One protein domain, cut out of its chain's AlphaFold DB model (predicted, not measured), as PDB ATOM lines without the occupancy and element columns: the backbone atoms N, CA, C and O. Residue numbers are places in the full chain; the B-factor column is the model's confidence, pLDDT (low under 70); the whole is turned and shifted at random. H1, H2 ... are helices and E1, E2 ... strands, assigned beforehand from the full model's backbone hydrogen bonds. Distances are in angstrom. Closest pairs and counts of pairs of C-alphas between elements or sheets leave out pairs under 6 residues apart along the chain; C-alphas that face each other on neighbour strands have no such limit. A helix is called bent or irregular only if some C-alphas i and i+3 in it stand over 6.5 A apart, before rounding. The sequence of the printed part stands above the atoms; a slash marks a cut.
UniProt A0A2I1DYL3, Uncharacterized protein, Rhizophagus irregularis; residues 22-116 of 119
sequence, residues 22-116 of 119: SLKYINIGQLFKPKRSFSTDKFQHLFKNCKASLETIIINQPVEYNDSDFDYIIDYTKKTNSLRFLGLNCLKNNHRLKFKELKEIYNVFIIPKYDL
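Overview. This is residues 22 to 116 of the 119 residues of an uncharacterized protein of Rhizophagus irregularis (UniProt A0A2I1DYL3). A wall of four parallel strands stands on one side, and three helices form a row, side by side, over one of its faces. The helix row is set off from the sheet: H1 and H2 are not on it, and H3 only grazes it. The printed part has 95 residues with the order E1 H1 E2 H2 E3 H3 E4, and the sheet runs E1 E2 E3 E4. The class is mixed, helices and strands; the whole is compact, with a radius of gyration of the C-alphas of 12.4 A and spans of 35 by 33 by 24 A.

Along the chain. E1 is residues 25 to 28, 10.1 A, from C-alpha 25 at (-26.261, 19.691, 13.852). E2 is 56 to 63, 18.2 A, and bends by 62 degrees at residue 60. E3 is 85 to 90, 15.4 A; E4 is 109 to 111, 6.2 A, ending at C-alpha 111 (-20.042, 8.451, 18.614). H1 is 40 to 49, 14.2 A; H2 is 67 to 80, 20.2 A; H3 is 96 to 104, 12.0 A.

Arrangement. E1 and E2 are parallel at 8 degrees, with N 28 and O 58 at 2.8 A. E2 and E3 are parallel at 1 degree, with N 59 and O 87 at 2.8 A. E3 and E4 are parallel at 41 degrees, with N 111 and O 86 at 2.8 A. E1, H1, E2, then E2, H2, E3, then E3, H3, E4 are strand-helix-strand units, two parallel neighbour strands with a helix between, each crossover right-handed. H3 grazes the sheet with residues 99 to 103. H1 and H2 touch at a shallow tilt of 18 degrees, the same way; C-alphas 47 and 76 are closest, 5.8 A. H2 and H3 only just touch, with 3 pairs of C-alphas within 8 A, the closest 70 and 98, 6.5 A. H1 and H3 are apart. In H1, H2 and H3 every O i to N i+4 pair is within hydrogen-bond range.

Size, cuts and confidence. The C-alphas farthest apart are those of Lys 33 and Ile 105, 36.1 A. The printed part has no cut. The link from E1 to H1, 11 residues, is long. Residues 29 to 38 and 93 have pLDDT under 70.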
ATOM      1  N   SER A  22     -33.614  26.489  13.806       90.44
ATOM      2  CA  SER A  22     -33.592  25.503  12.724       90.44
ATOM      3  C   SER A  22     -32.335  24.631  12.711       90.44
ATOM      4  O   SER A  22     -32.289  23.656  11.963       90.44
ATOM      5  N   LEU A  23     -31.308  24.962  13.501       90.81
ATOM      6  CA  LEU A  23     -30.067  24.202  13.527       90.81
ATOM      7  C   LEU A  23     -30.308  22.826  14.158       90.81
ATOM      8  O   LEU A  23     -30.837  22.723  15.263       90.81
ATOM      9  N   LYS A  24     -29.885  21.773  13.454       91.94
ATOM     10  CA  LYS A  24     -30.012  20.372  13.892       91.94
ATOM     11  C   LYS A  24     -28.688  19.707  14.238       91.94
ATOM     12  O   LYS A  24     -28.670  18.720  14.967       91.94
ATOM     13  N   TYR A  25     -27.594  20.256  13.734       91.56
ATOM     14  CA  TYR A  25     -26.261  19.691  13.852       91.56
ATOM     15  C   TYR A  25     -25.295  20.766  14.328       91.56
ATOM     16  O   TYR A  25     -25.291  21.882  13.803       91.56
ATOM     17  N   ILE A  26     -24.458  20.417  15.299       88.19
ATOM     18  CA  ILE A  26     -23.322  21.234  15.707       88.19
ATOM     19  C   ILE A  26     -22.082  20.359  15.875       88.19
ATOM     20  O   ILE A  26     -22.123  19.325  16.544       88.19
ATOM     21  N   ASN A  27     -20.968  20.805  15.296       86.88
ATOM     22  CA  ASN A  27     -19.657  20.200  15.493       86.88
ATOM     23  C   ASN A  27     -18.653  21.254  15.957       86.88
ATOM     24  O   ASN A  27     -18.236  22.149  15.222       86.88
ATOM     25  N   ILE A  28     -18.272  21.137  17.222       80.81
ATOM     26  CA  ILE A  28     -17.260  21.937  17.894       80.81
ATOM     27  C   ILE A  28     -15.944  21.159  17.801       80.81
ATOM     28  O   ILE A  28     -15.460  20.586  18.774       80.81
ATOM     29  N   GLY A  29     -15.401  21.081  16.587       66.38
ATOM     30  CA  GLY A  29     -14.185  20.315  16.298       66.38
ATOM     31  C   GLY A  29     -13.086  21.091  15.582       66.38
ATOM     32  O   GLY A  29     -11.926  20.708  15.667       66.38
ATOM     33  N   GLN A  30     -13.409  22.193  14.897       53.41
ATOM     34  CA  GLN A  30     -12.449  22.869  14.008       53.41
ATOM     35  C   GLN A  30     -12.637  24.389  13.875       53.41
ATOM     36  O   GLN A  30     -11.965  25.016  13.061       53.41
ATOM     37  N   LEU A  31     -13.503  25.025  14.674       50.22
ATOM     38  CA  LEU A  31     -13.781  26.455  14.482       50.22
ATOM     39  C   LEU A  31     -12.590  27.378  14.799       50.22
ATOM     40  O   LEU A  31     -12.518  28.460  14.228       50.22
ATOM     41  N   PHE A  32     -11.620  26.966  15.625       46.06
ATOM     42  CA  PHE A  32     -10.438  27.785  15.910       46.06
ATOM     43  C   PHE A  32      -9.185  26.934  16.132       46.06
ATOM     44  O   PHE A  32      -9.229  25.861  16.732       46.06
ATOM     45  N   LYS A  33      -8.055  27.443  15.625       45.72
ATOM     46  CA  LYS A  33      -6.703  26.884  15.763       45.72
ATOM     47  C   LYS A  33      -6.397  26.386  17.193       45.72
ATOM     48  O   LYS A  33      -6.887  26.951  18.173       45.72
ATOM     49  N   PRO A  34      -5.524  25.370  17.322       43.09
ATOM     50  CA  PRO A  34      -5.350  24.554  18.517       43.09
ATOM     51  C   PRO A  34      -4.555  25.306  19.585       43.09
ATOM     52  O   PRO A  34      -3.348  25.134  19.688       43.09
ATOM     53  N   LYS A  35      -5.195  26.182  20.360       46.19
ATOM     54  CA  LYS A  35      -4.552  26.754  21.562       46.19
ATOM     55  C   LYS A  35      -5.468  26.991  22.753       46.19
ATOM     56  O   LYS A  35      -4.954  27.272  23.829       46.19
ATOM     57  N   ARG A  36      -6.789  26.882  22.610       52.25
ATOM     58  CA  ARG A  36      -7.712  27.152  23.718       52.25
ATOM     59  C   ARG A  36      -8.535  25.915  24.027       52.25
ATOM     60  O   ARG A  36      -9.324  25.469  23.203       52.25
ATOM     61  N   SER A  37      -8.307  25.367  25.216       55.97
ATOM     62  CA  SER A  37      -9.142  24.343  25.830       55.97
ATOM     63  C   SER A  37     -10.570  24.876  25.936       55.97
ATOM     64  O   SER A  37     -10.812  25.893  26.591       55.97
ATOM     65  N   PHE A  38     -11.516  24.218  25.277       64.88
ATOM     66  CA  PHE A  38     -12.930  24.416  25.563       64.88
ATOM     67  C   PHE A  38     -13.170  23.980  27.002       64.88
ATOM     68  O   PHE A  38     -13.017  22.807  27.332       64.88
ATOM     69  N   SER A  39     -13.421  24.945  27.882       70.69
ATOM     70  CA  SER A  39     -13.651  24.664  29.293       70.69
ATOM     71  C   SER A  39     -15.021  24.025  29.491       70.69
ATOM     72  O   SER A  39     -15.955  24.241  28.711       70.69
ATOM     73  N   THR A  40     -15.152  23.265  30.571       76.25
ATOM     74  CA  THR A  40     -16.421  22.686  31.021       76.25
ATOM     75  C   THR A  40     -17.482  23.766  31.263       76.25
ATOM     76  O   THR A  40     -18.637  23.561  30.922       76.25
ATOM     77  N   ASP A  41     -17.117  24.978  31.691       78.88
ATOM     78  CA  ASP A  41     -18.082  26.083  31.838       78.88
ATOM     79  C   ASP A  41     -18.789  26.441  30.518       78.88
ATOM     80  O   ASP A  41     -20.006  26.633  30.470       78.88
ATOM     81  N   LYS A  42     -18.034  26.485  29.411       77.62
ATOM     82  CA  LYS A  42     -18.577  26.759  28.069       77.62
ATOM     83  C   LYS A  42     -19.454  25.610  27.585       77.62
ATOM     84  O   LYS A  42     -20.481  25.841  26.945       77.62
ATOM     85  N   PHE A  43     -19.064  24.383  27.922       81.38
ATOM     86  CA  PHE A  43     -19.862  23.189  27.690       81.38
ATOM     87  C   PHE A  43     -21.214  23.286  28.406       81.38
ATOM     88  O   PHE A  43     -22.254  23.243  27.758       81.38
ATOM     89  N   GLN A  44     -21.217  23.508  29.719       84.25
ATOM     90  CA  GLN A  44     -22.443  23.611  30.509       84.25
ATOM     91  C   GLN A  44     -23.344  24.741  30.006       84.25
ATOM     92  O   GLN A  44     -24.556  24.566  29.863       84.25
ATOM     93  N   HIS A  45     -22.753  25.890  29.665       84.50
ATOM     94  CA  HIS A  45     -23.495  27.027  29.138       84.50
ATOM     95  C   HIS A  45     -24.209  26.707  27.817       84.50
ATOM     96  O   HIS A  45     -25.352  27.137  27.623       84.50
ATOM     97  N   LEU A  46     -23.568  25.947  26.919       85.69
ATOM     98  CA  LEU A  46     -24.181  25.479  25.676       85.69
ATOM     99  C   LEU A  46     -25.471  24.711  25.973       85.69
ATOM    100  O   LEU A  46     -26.528  25.127  25.512       85.69
ATOM    101  N   PHE A  47     -25.412  23.650  26.778       86.62
ATOM    102  CA  PHE A  47     -26.577  22.799  27.052       86.62
ATOM    103  C   PHE A  47     -27.662  23.510  27.867       86.62
ATOM    104  O   PHE A  47     -28.849  23.344  27.589       86.62
ATOM    105  N   LYS A  48     -27.276  24.361  28.825       87.06
ATOM    106  CA  LYS A  48     -28.220  25.107  29.667       87.06
ATOM    107  C   LYS A  48     -29.060  26.101  28.864       87.06
ATOM    108  O   LYS A  48     -30.258  26.245  29.117       87.06
ATOM    109  N   ASN A  49     -28.440  26.786  27.903       87.56
ATOM    110  CA  ASN A  49     -29.063  27.903  27.194       87.56
ATOM    111  C   ASN A  49     -29.442  27.593  25.741       87.56
ATOM    112  O   ASN A  49     -30.068  28.431  25.093       87.56
ATOM    113  N   CYS A  50     -29.106  26.405  25.228       87.81
ATOM    114  CA  CYS A  50     -29.501  25.988  23.889       87.81
ATOM    115  C   CYS A  50     -31.027  25.927  23.755       87.81
ATOM    116  O   CYS A  50     -31.712  25.190  24.469       87.81
ATOM    117  N   LYS A  51     -31.558  26.728  22.825       86.75
ATOM    118  CA  LYS A  51     -32.978  26.712  22.438       86.75
ATOM    119  C   LYS A  51     -33.242  25.890  21.178       86.75
ATOM    120  O   LYS A  51     -34.389  25.536  20.928       86.75
ATOM    121  N   ALA A  52     -32.205  25.607  20.393       88.31
ATOM    122  CA  ALA A  52     -32.308  24.754  19.219       88.31
ATOM    123  C   ALA A  52     -32.517  23.291  19.641       88.31
ATOM    124  O   ALA A  52     -31.919  22.825  20.613       88.31
ATOM    125  N   SER A  53     -33.352  22.565  18.900       91.88
ATOM    126  CA  SER A  53     -33.574  21.125  19.078       91.88
ATOM    127  C   SER A  53     -32.551  20.345  18.249       91.88
ATOM    128  O   SER A  53     -32.866  19.872  17.151       91.88
ATOM    129  N   LEU A  54     -31.316  20.295  18.753       93.75
ATOM    130  CA  LEU A  54     -30.181  19.652  18.105       93.75
ATOM    131  C   LEU A  54     -30.341  18.135  18.155       93.75
ATOM    132  O   LEU A  54     -30.522  17.537  19.212       93.75
ATOM    133  N   GLU A  55     -30.201  17.520  16.991       95.69
ATOM    134  CA  GLU A  55     -30.220  16.071  16.818       95.69
ATOM    135  C   GLU A  55     -28.815  15.483  16.923       95.69
ATOM    136  O   GLU A  55     -28.651  14.347  17.366       95.69
ATOM    137  N   THR A  56     -27.792  16.257  16.554       94.12
ATOM    138  CA  THR A  56     -26.388  15.839  16.610       94.12
ATOM    139  C   THR A  56     -25.526  16.903  17.272       94.12
ATOM    140  O   THR A  56     -25.530  18.064  16.855       94.12
ATOM    141  N   ILE A  57     -24.756  16.491  18.278       92.12
ATOM    142  CA  ILE A  57     -23.773  17.333  18.960       92.12
ATOM    143  C   ILE A  57     -22.435  16.607  18.970       92.12
ATOM    144  O   ILE A  57     -22.307  15.527  19.543       92.12
ATOM    145  N   ILE A  58     -21.425  17.221  18.365       90.81
ATOM    146  CA  ILE A  58     -20.054  16.720  18.350       90.81
ATOM    147  C   ILE A  58     -19.154  17.772  18.981       90.81
ATOM    148  O   ILE A  58     -19.184  18.938  18.602       90.81
ATOM    149  N   ILE A  59     -18.340  17.366  19.947       87.75
ATOM    150  CA  ILE A  59     -17.304  18.188  20.566       87.75
ATOM    151  C   ILE A  59     -15.998  17.421  20.434       87.75
ATOM    152  O   ILE A  59     -15.630  16.593  21.270       87.75
ATOM    153  N   ASN A  60     -15.301  17.693  19.333       85.00
ATOM    154  CA  ASN A  60     -14.031  17.067  18.991       85.00
ATOM    155  C   ASN A  60     -12.842  17.890  19.520       85.00
ATOM    156  O   ASN A  60     -11.822  18.065  18.857       85.00
ATOM    157  N   GLN A  61     -12.979  18.419  20.734       82.00
ATOM    158  CA  GLN A  61     -11.896  19.056  21.473       82.00
ATOM    159  C   GLN A  61     -11.642  18.254  22.749       82.00
ATOM    160  O   GLN A  61     -12.605  17.857  23.400       82.00
ATOM    161  N   PRO A  62     -10.375  17.971  23.097       81.44
ATOM    162  CA  PRO A  62     -10.058  17.195  24.287       81.44
ATOM    163  C   PRO A  62     -10.499  17.954  25.543       81.44
ATOM    164  O   PRO A  62      -9.980  19.034  25.825       81.44
ATOM    165  N   VAL A  63     -11.439  17.375  26.292       80.81
ATOM    166  CA  VAL A  63     -11.977  17.952  27.532       80.81
ATOM    167  C   VAL A  63     -12.034  16.886  28.623       80.81
ATOM    168  O   VAL A  63     -12.288  15.701  28.371       80.81
ATOM    169  N   GLU A  64     -11.762  17.308  29.853       84.88
ATOM    170  CA  GLU A  64     -11.930  16.495  31.052       84.88
ATOM    171  C   GLU A  64     -13.292  16.822  31.673       84.88
ATOM    172  O   GLU A  64     -13.451  17.826  32.361       84.88
ATOM    173  N   TYR A  65     -14.291  16.006  31.342       84.56
ATOM    174  CA  TYR A  65     -15.655  16.159  31.843       84.56
ATOM    175  C   TYR A  65     -15.790  15.586  33.252       84.56
ATOM    176  O   TYR A  65     -15.078  14.656  33.627       84.56
ATOM    177  N   ASN A  66     -16.733  16.119  34.016       87.38
ATOM    178  CA  ASN A  66     -17.174  15.566  35.291       87.38
ATOM    179  C   ASN A  66     -18.644  15.118  35.202       87.38
ATOM    180  O   ASN A  66     -19.323  15.369  34.209       87.38
ATOM    181  N   ASP A  67     -19.158  14.462  36.245       86.69
ATOM    182  CA  ASP A  67     -20.540  13.957  36.240       86.69
ATOM    183  C   ASP A  67     -21.589  15.067  36.075       86.69
ATOM    184  O   ASP A  67     -22.593  14.849  35.396       86.69
ATOM    185  N   SER A  68     -21.330  16.263  36.616       87.62
ATOM    186  CA  SER A  68     -22.247  17.401  36.482       87.62
ATOM    187  C   SER A  68     -22.360  17.883  35.036       87.62
ATOM    188  O   SER A  68     -23.443  18.264  34.607       87.62
ATOM    189  N   ASP A  69     -21.285  17.793  34.243       88.31
ATOM    190  CA  ASP A  69     -21.338  18.105  32.813       88.31
ATOM    191  C   ASP A  69     -22.323  17.173  32.097       88.31
ATOM    192  O   ASP A  69     -23.148  17.624  31.305       88.31
ATOM    193  N   PHE A  70     -22.294  15.875  32.416       90.25
ATOM    194  CA  PHE A  70     -23.233  14.909  31.843       90.25
ATOM    195  C   PHE A  70     -24.677  15.164  32.272       90.25
ATOM    196  O   PHE A  70     -25.578  14.964  31.455       90.25
ATOM    197  N   ASP A  71     -24.906  15.637  33.500       91.88
ATOM    198  CA  ASP A  71     -26.246  16.019  33.959       91.88
ATOM    199  C   ASP A  71     -26.855  17.103  33.061       91.88
ATOM    200  O   ASP A  71     -28.007  16.977  32.648       91.88
ATOM    201  N   TYR A  72     -26.067  18.096  32.632       92.38
ATOM    202  CA  TYR A  72     -26.541  19.108  31.680       92.38
ATOM    203  C   TYR A  72     -26.923  18.523  30.313       92.38
ATOM    204  O   TYR A  72     -27.904  18.967  29.712       92.38
ATOM    205  N   ILE A  73     -26.185  17.526  29.809       92.50
ATOM    206  CA  ILE A  73     -26.532  16.844  28.548       92.50
ATOM    207  C   ILE A  73     -27.848  16.090  28.707       92.50
ATOM    208  O   ILE A  73     -28.718  16.151  27.837       92.50
ATOM    209  N   ILE A  74     -27.987  15.362  29.812       93.94
ATOM    210  CA  ILE A  74     -29.176  14.575  30.119       93.94
ATOM    211  C   ILE A  74     -30.387  15.503  30.244       93.94
ATOM    212  O   ILE A  74     -31.412  15.248  29.619       93.94
ATOM    213  N   ASP A  75     -30.264  16.613  30.966       93.75
ATOM    214  CA  ASP A  75     -31.345  17.585  31.129       93.75
ATOM    215  C   ASP A  75     -31.720  18.264  29.809       93.75
ATOM    216  O   ASP A  75     -32.905  18.406  29.496       93.75
ATOM    217  N   TYR A  76     -30.734  18.606  28.977       93.19
ATOM    218  CA  TYR A  76     -30.981  19.078  27.615       93.19
ATOM    219  C   TYR A  76     -31.725  18.032  26.770       93.19
ATOM    220  O   TYR A  76     -32.677  18.356  26.051       93.19
ATOM    221  N   THR A  77     -31.322  16.765  26.877       93.62
ATOM    222  CA  THR A  77     -31.929  15.646  26.149       93.62
ATOM    223  C   THR A  77     -33.373  15.425  26.591       93.62
ATOM    224  O   THR A  77     -34.253  15.338  25.740       93.62
ATOM    225  N   LYS A  78     -33.650  15.444  27.901       93.06
ATOM    226  CA  LYS A  78     -35.011  15.387  28.460       93.06
ATOM    227  C   LYS A  78     -35.876  16.540  27.958       93.06
ATOM    228  O   LYS A  78     -37.016  16.331  27.560       93.06
ATOM    229  N   LYS A  79     -35.333  17.762  27.979       92.44
ATOM    230  CA  LYS A  79     -36.064  18.982  27.619       92.44
ATOM    231  C   LYS A  79     -36.422  19.033  26.137       92.44
ATOM    232  O   LYS A  79     -37.514  19.473  25.792       92.44
ATOM    233  N   THR A  80     -35.494  18.652  25.264       90.69
ATOM    234  CA  THR A  80     -35.681  18.782  23.811       90.69
ATOM    235  C   THR A  80     -36.213  17.517  23.153       90.69
ATOM    236  O   THR A  80     -36.791  17.606  22.074       90.69
ATOM    237  N   ASN A  81     -35.987  16.349  23.765       91.75
ATOM    238  CA  ASN A  81     -36.275  15.020  23.219       91.75
ATOM    239  C   ASN A  81     -35.783  14.825  21.769       91.75
ATOM    240  O   ASN A  81     -36.369  14.080  20.981       91.75
ATOM    241  N   SER A  82     -34.728  15.554  21.396       93.69
ATOM    242  CA  SER A  82     -34.273  15.660  20.006       93.69
ATOM    243  C   SER A  82     -32.892  15.069  19.773       93.69
ATOM    244  O   SER A  82     -32.629  14.609  18.667       93.69
ATOM    245  N   LEU A  83     -32.044  15.008  20.803       96.12
ATOM    246  CA  LEU A  83     -30.678  14.512  20.671       96.12
ATOM    247  C   LEU A  83     -30.671  13.025  20.294       96.12
ATOM    248  O   LEU A  83     -31.257  12.195  20.986       96.12
ATOM    249  N   ARG A  84     -29.989  12.695  19.196       96.31
ATOM    250  CA  ARG A  84     -29.814  11.330  18.675       96.31
ATOM    251  C   ARG A  84     -28.357  10.912  18.619       96.31
ATOM    252  O   ARG A  84     -28.069   9.747  18.857       96.31
ATOM    253  N   PHE A  85     -27.450  11.842  18.342       96.00
ATOM    254  CA  PHE A  85     -26.028  11.559  18.185       96.00
ATOM    255  C   PHE A  85     -25.200  12.486  19.070       96.00
ATOM    256  O   PHE A  85     -25.336  13.710  19.010       96.00
ATOM    257  N   LEU A  86     -24.329  11.898  19.887       94.88
ATOM    258  CA  LEU A  86     -23.442  12.625  20.785       94.88
ATOM    259  C   LEU A  86     -22.008  12.135  20.616       94.88
ATOM    260  O   LEU A  86     -21.704  10.980  20.898       94.88
ATOM    261  N   GLY A  87     -21.115  13.026  20.207       92.94
ATOM    262  CA  GLY A  87     -19.688  12.758  20.110       92.94
ATOM    263  C   GLY A  87     -18.893  13.633  21.068       92.94
ATOM    264  O   GLY A  87     -18.922  14.850  20.937       92.94
ATOM    265  N   LEU A  88     -18.167  13.035  22.013       90.75
ATOM    266  CA  LEU A  88     -17.357  13.767  22.992       90.75
ATOM    267  C   LEU A  88     -15.925  13.236  23.016       90.75
ATOM    268  O   LEU A  88     -15.692  12.041  23.205       90.75
ATOM    269  N   ASN A  89     -14.947  14.130  22.887       88.31
ATOM    270  CA  ASN A  89     -13.539  13.787  23.063       88.31
ATOM    271  C   ASN A  89     -13.153  13.847  24.555       88.31
ATOM    272  O   ASN A  89     -12.445  14.744  25.013       88.31
ATOM    273  N   CYS A  90     -13.634  12.866  25.323       85.62
ATOM    274  CA  CYS A  90     -13.301  12.720  26.740       85.62
ATOM    275  C   CYS A  90     -11.826  12.306  26.910       85.62
ATOM    276  O   CYS A  90     -11.369  11.325  26.309       85.62
ATOM    277  N   LEU A  91     -11.072  13.034  27.741       81.88
ATOM    278  CA  LEU A  91      -9.691  12.673  28.100       81.88
ATOM    279  C   LEU A  91      -9.626  11.471  29.052       81.88
ATOM    280  O   LEU A  91      -8.774  10.602  28.884       81.88
ATOM    281  N   LYS A  92     -10.558  11.394  30.007       81.12
ATOM    282  CA  LYS A  92     -10.766  10.245  30.895       81.12
ATOM    283  C   LYS A  92     -12.192   9.741  30.717       81.12
ATOM    284  O   LYS A  92     -13.123  10.539  30.668       81.12
ATOM    285  N   ASN A  93     -12.370   8.427  30.604       69.38
ATOM    286  CA  ASN A  93     -13.689   7.821  30.429       69.38
ATOM    287  C   ASN A  93     -14.128   7.078  31.697       69.38
ATOM    288  O   ASN A  93     -14.211   5.852  31.715       69.38
ATOM    289  N   ASN A  94     -14.396   7.839  32.758       82.38
ATOM    290  CA  ASN A  94     -14.851   7.287  34.037       82.38
ATOM    291  C   ASN A  94     -16.387   7.340  34.190       82.38
ATOM    292  O   ASN A  94     -16.928   6.845  35.173       82.38
ATOM    293  N   HIS A  95     -17.109   7.868  33.194       84.94
ATOM    294  CA  HIS A  95     -18.544   8.195  33.272       84.94
ATOM    295  C   HIS A  95     -19.448   7.102  32.687       84.94
ATOM    296  O   HIS A  95     -20.458   7.375  32.034       84.94
ATOM    297  N   ARG A  96     -19.089   5.830  32.904       85.62
ATOM    298  CA  ARG A  96     -19.766   4.671  32.290       85.62
ATOM    299  C   ARG A  96     -21.277   4.659  32.541       85.62
ATOM    300  O   ARG A  96     -22.034   4.310  31.639       85.62
ATOM    301  N   LEU A  97     -21.713   5.034  33.745       90.81
ATOM    302  CA  LEU A  97     -23.133   5.067  34.106       90.81
ATOM    303  C   LEU A  97     -23.903   6.145  33.331       90.81
ATOM    304  O   LEU A  97     -24.987   5.863  32.835       90.81
ATOM    305  N   LYS A  98     -23.317   7.334  33.146       91.75
ATOM    306  CA  LYS A  98     -23.937   8.438  32.396       91.75
ATOM    307  C   LYS A  98     -24.064   8.123  30.909       91.75
ATOM    308  O   LYS A  98     -25.119   8.333  30.319       91.75
ATOM    309  N   PHE A  99     -23.026   7.539  30.311       90.56
ATOM    310  CA  PHE A  99     -23.108   7.059  28.928       90.56
ATOM    311  C   PHE A  99     -24.143   5.946  28.754       90.56
ATOM    312  O   PHE A  99     -24.845   5.915  27.745       90.56
ATOM    313  N   LYS A 100     -24.255   5.043  29.737       92.62
ATOM    314  CA  LYS A 100     -25.280   3.995  29.736       92.62
ATOM    315  C   LYS A 100     -26.684   4.598  29.779       92.62
ATOM    316  O   LYS A 100     -27.518   4.212  28.972       92.62
ATOM    317  N   GLU A 101     -26.922   5.569  30.659       94.50
ATOM    318  CA  GLU A 101     -28.190   6.299  30.743       94.50
ATOM    319  C   GLU A 101     -28.541   6.993  29.413       94.50
ATOM    320  O   GLU A 101     -29.625   6.768  28.876       94.50
ATOM    321  N   LEU A 102     -27.613   7.755  28.822       93.75
ATOM    322  CA  LEU A 102     -27.811   8.401  27.515       93.75
ATOM    323  C   LEU A 102     -28.188   7.403  26.413       93.75
ATOM    324  O   LEU A 102     -29.108   7.657  25.635       93.75
ATOM    325  N   LYS A 103     -27.518   6.250  26.375       94.25
ATOM    326  CA  LYS A 103     -27.752   5.223  25.361       94.25
ATOM    327  C   LYS A 103     -29.060   4.463  25.565       94.25
ATOM    328  O   LYS A 103     -29.811   4.288  24.614       94.25
ATOM    329  N   GLU A 104     -29.311   3.968  26.771       95.56
ATOM    330  CA  GLU A 104     -30.402   3.022  27.030       95.56
ATOM    331  C   GLU A 104     -31.731   3.716  27.329       95.56
ATOM    332  O   GLU A 104     -32.774   3.232  26.902       95.56
ATOM    333  N   ILE A 105     -31.705   4.849  28.037       94.81
ATOM    334  CA  ILE A 105     -32.927   5.556  28.449       94.81
ATOM    335  C   ILE A 105     -33.340   6.564  27.380       94.81
ATOM    336  O   ILE A 105     -34.510   6.628  27.008       94.81
ATOM    337  N   TYR A 106     -32.382   7.334  26.860       94.81
ATOM    338  CA  TYR A 106     -32.675   8.417  25.916       94.81
ATOM    339  C   TYR A 106     -32.408   8.052  24.449       94.81
ATOM    340  O   TYR A 106     -32.620   8.881  23.566       94.81
ATOM    341  N   ASN A 107     -31.985   6.812  24.174       95.12
ATOM    342  CA  ASN A 107     -31.687   6.313  22.828       95.12
ATOM    343  C   ASN A 107     -30.701   7.212  22.054       95.12
ATOM    344  O   ASN A 107     -30.863   7.456  20.856       95.12
ATOM    345  N   VAL A 108     -29.693   7.742  22.757       96.81
ATOM    346  CA  VAL A 108     -28.626   8.554  22.167       96.81
ATOM    347  C   VAL A 108     -27.482   7.641  21.737       96.81
ATOM    348  O   VAL A 108     -26.886   6.921  22.542       96.81
ATOM    349  N   PHE A 109     -27.131   7.697  20.459       95.75
ATOM    350  CA  PHE A 109     -25.939   7.056  19.940       95.75
ATOM    351  C   PHE A 109     -24.693   7.849  20.346       95.75
ATOM    352  O   PHE A 109     -24.540   9.023  20.002       95.75
ATOM    353  N   ILE A 110     -23.787   7.190  21.066       94.06
ATOM    354  CA  ILE A 110     -22.506   7.770  21.467       94.06
ATOM    355  C   ILE A 110     -21.479   7.492  20.371       94.06
ATOM    356  O   ILE A 110     -21.076   6.343  20.182       94.06
ATOM    357  N   ILE A 111     -21.055   8.540  19.665       92.56
ATOM    358  CA  ILE A 111     -20.042   8.451  18.614       92.56
ATOM    359  C   ILE A 111     -18.692   8.130  19.272       92.56
ATOM    360  O   ILE A 111     -18.255   8.870  20.164       92.56
ATOM    361  N   PRO A 112     -18.011   7.049  18.858       89.12
ATOM    362  CA  PRO A 112     -16.699   6.718  19.386       89.12
ATOM    363  C   PRO A 112     -15.683   7.835  19.138       89.12
ATOM    364  O   PRO A 112     -15.650   8.443  18.071       89.12
ATOM    365  N   LYS A 113     -14.786   8.061  20.106       86.25
ATOM    366  CA  LYS A 113     -13.766   9.122  20.038       86.25
ATOM    367  C   LYS A 113     -12.929   9.092  18.750       86.25
ATOM    368  O   LYS A 113     -12.586  10.149  18.230       86.25
ATOM    369  N   TYR A 114     -12.595   7.901  18.257       86.25
ATOM    370  CA  TYR A 114     -11.788   7.716  17.046       86.25
ATOM    371  C   TYR A 114     -12.536   8.064  15.747       86.25
ATOM    372  O   TYR A 114     -11.881   8.326  14.744       86.25
ATOM    373  N   ASP A 115     -13.869   8.149  15.780       85.94
ATOM    374  CA  ASP A 115     -14.699   8.516  14.626       85.94
ATOM    375  C   ASP A 115     -15.079  10.003  14.605       85.94
ATOM    376  O   ASP A 115     -15.545  10.494  13.582       85.94
ATOM    377  N   LEU A 116     -14.842  10.756  15.688       85.38
ATOM    378  CA  LEU A 116     -15.260  12.165  15.808       85.38
ATOM    379  C   LEU A 116     -14.695  13.088  14.721       85.38
ATOM    380  O   LEU A 116     -15.257  14.151  14.478       85.38
TER     381      LEU A 116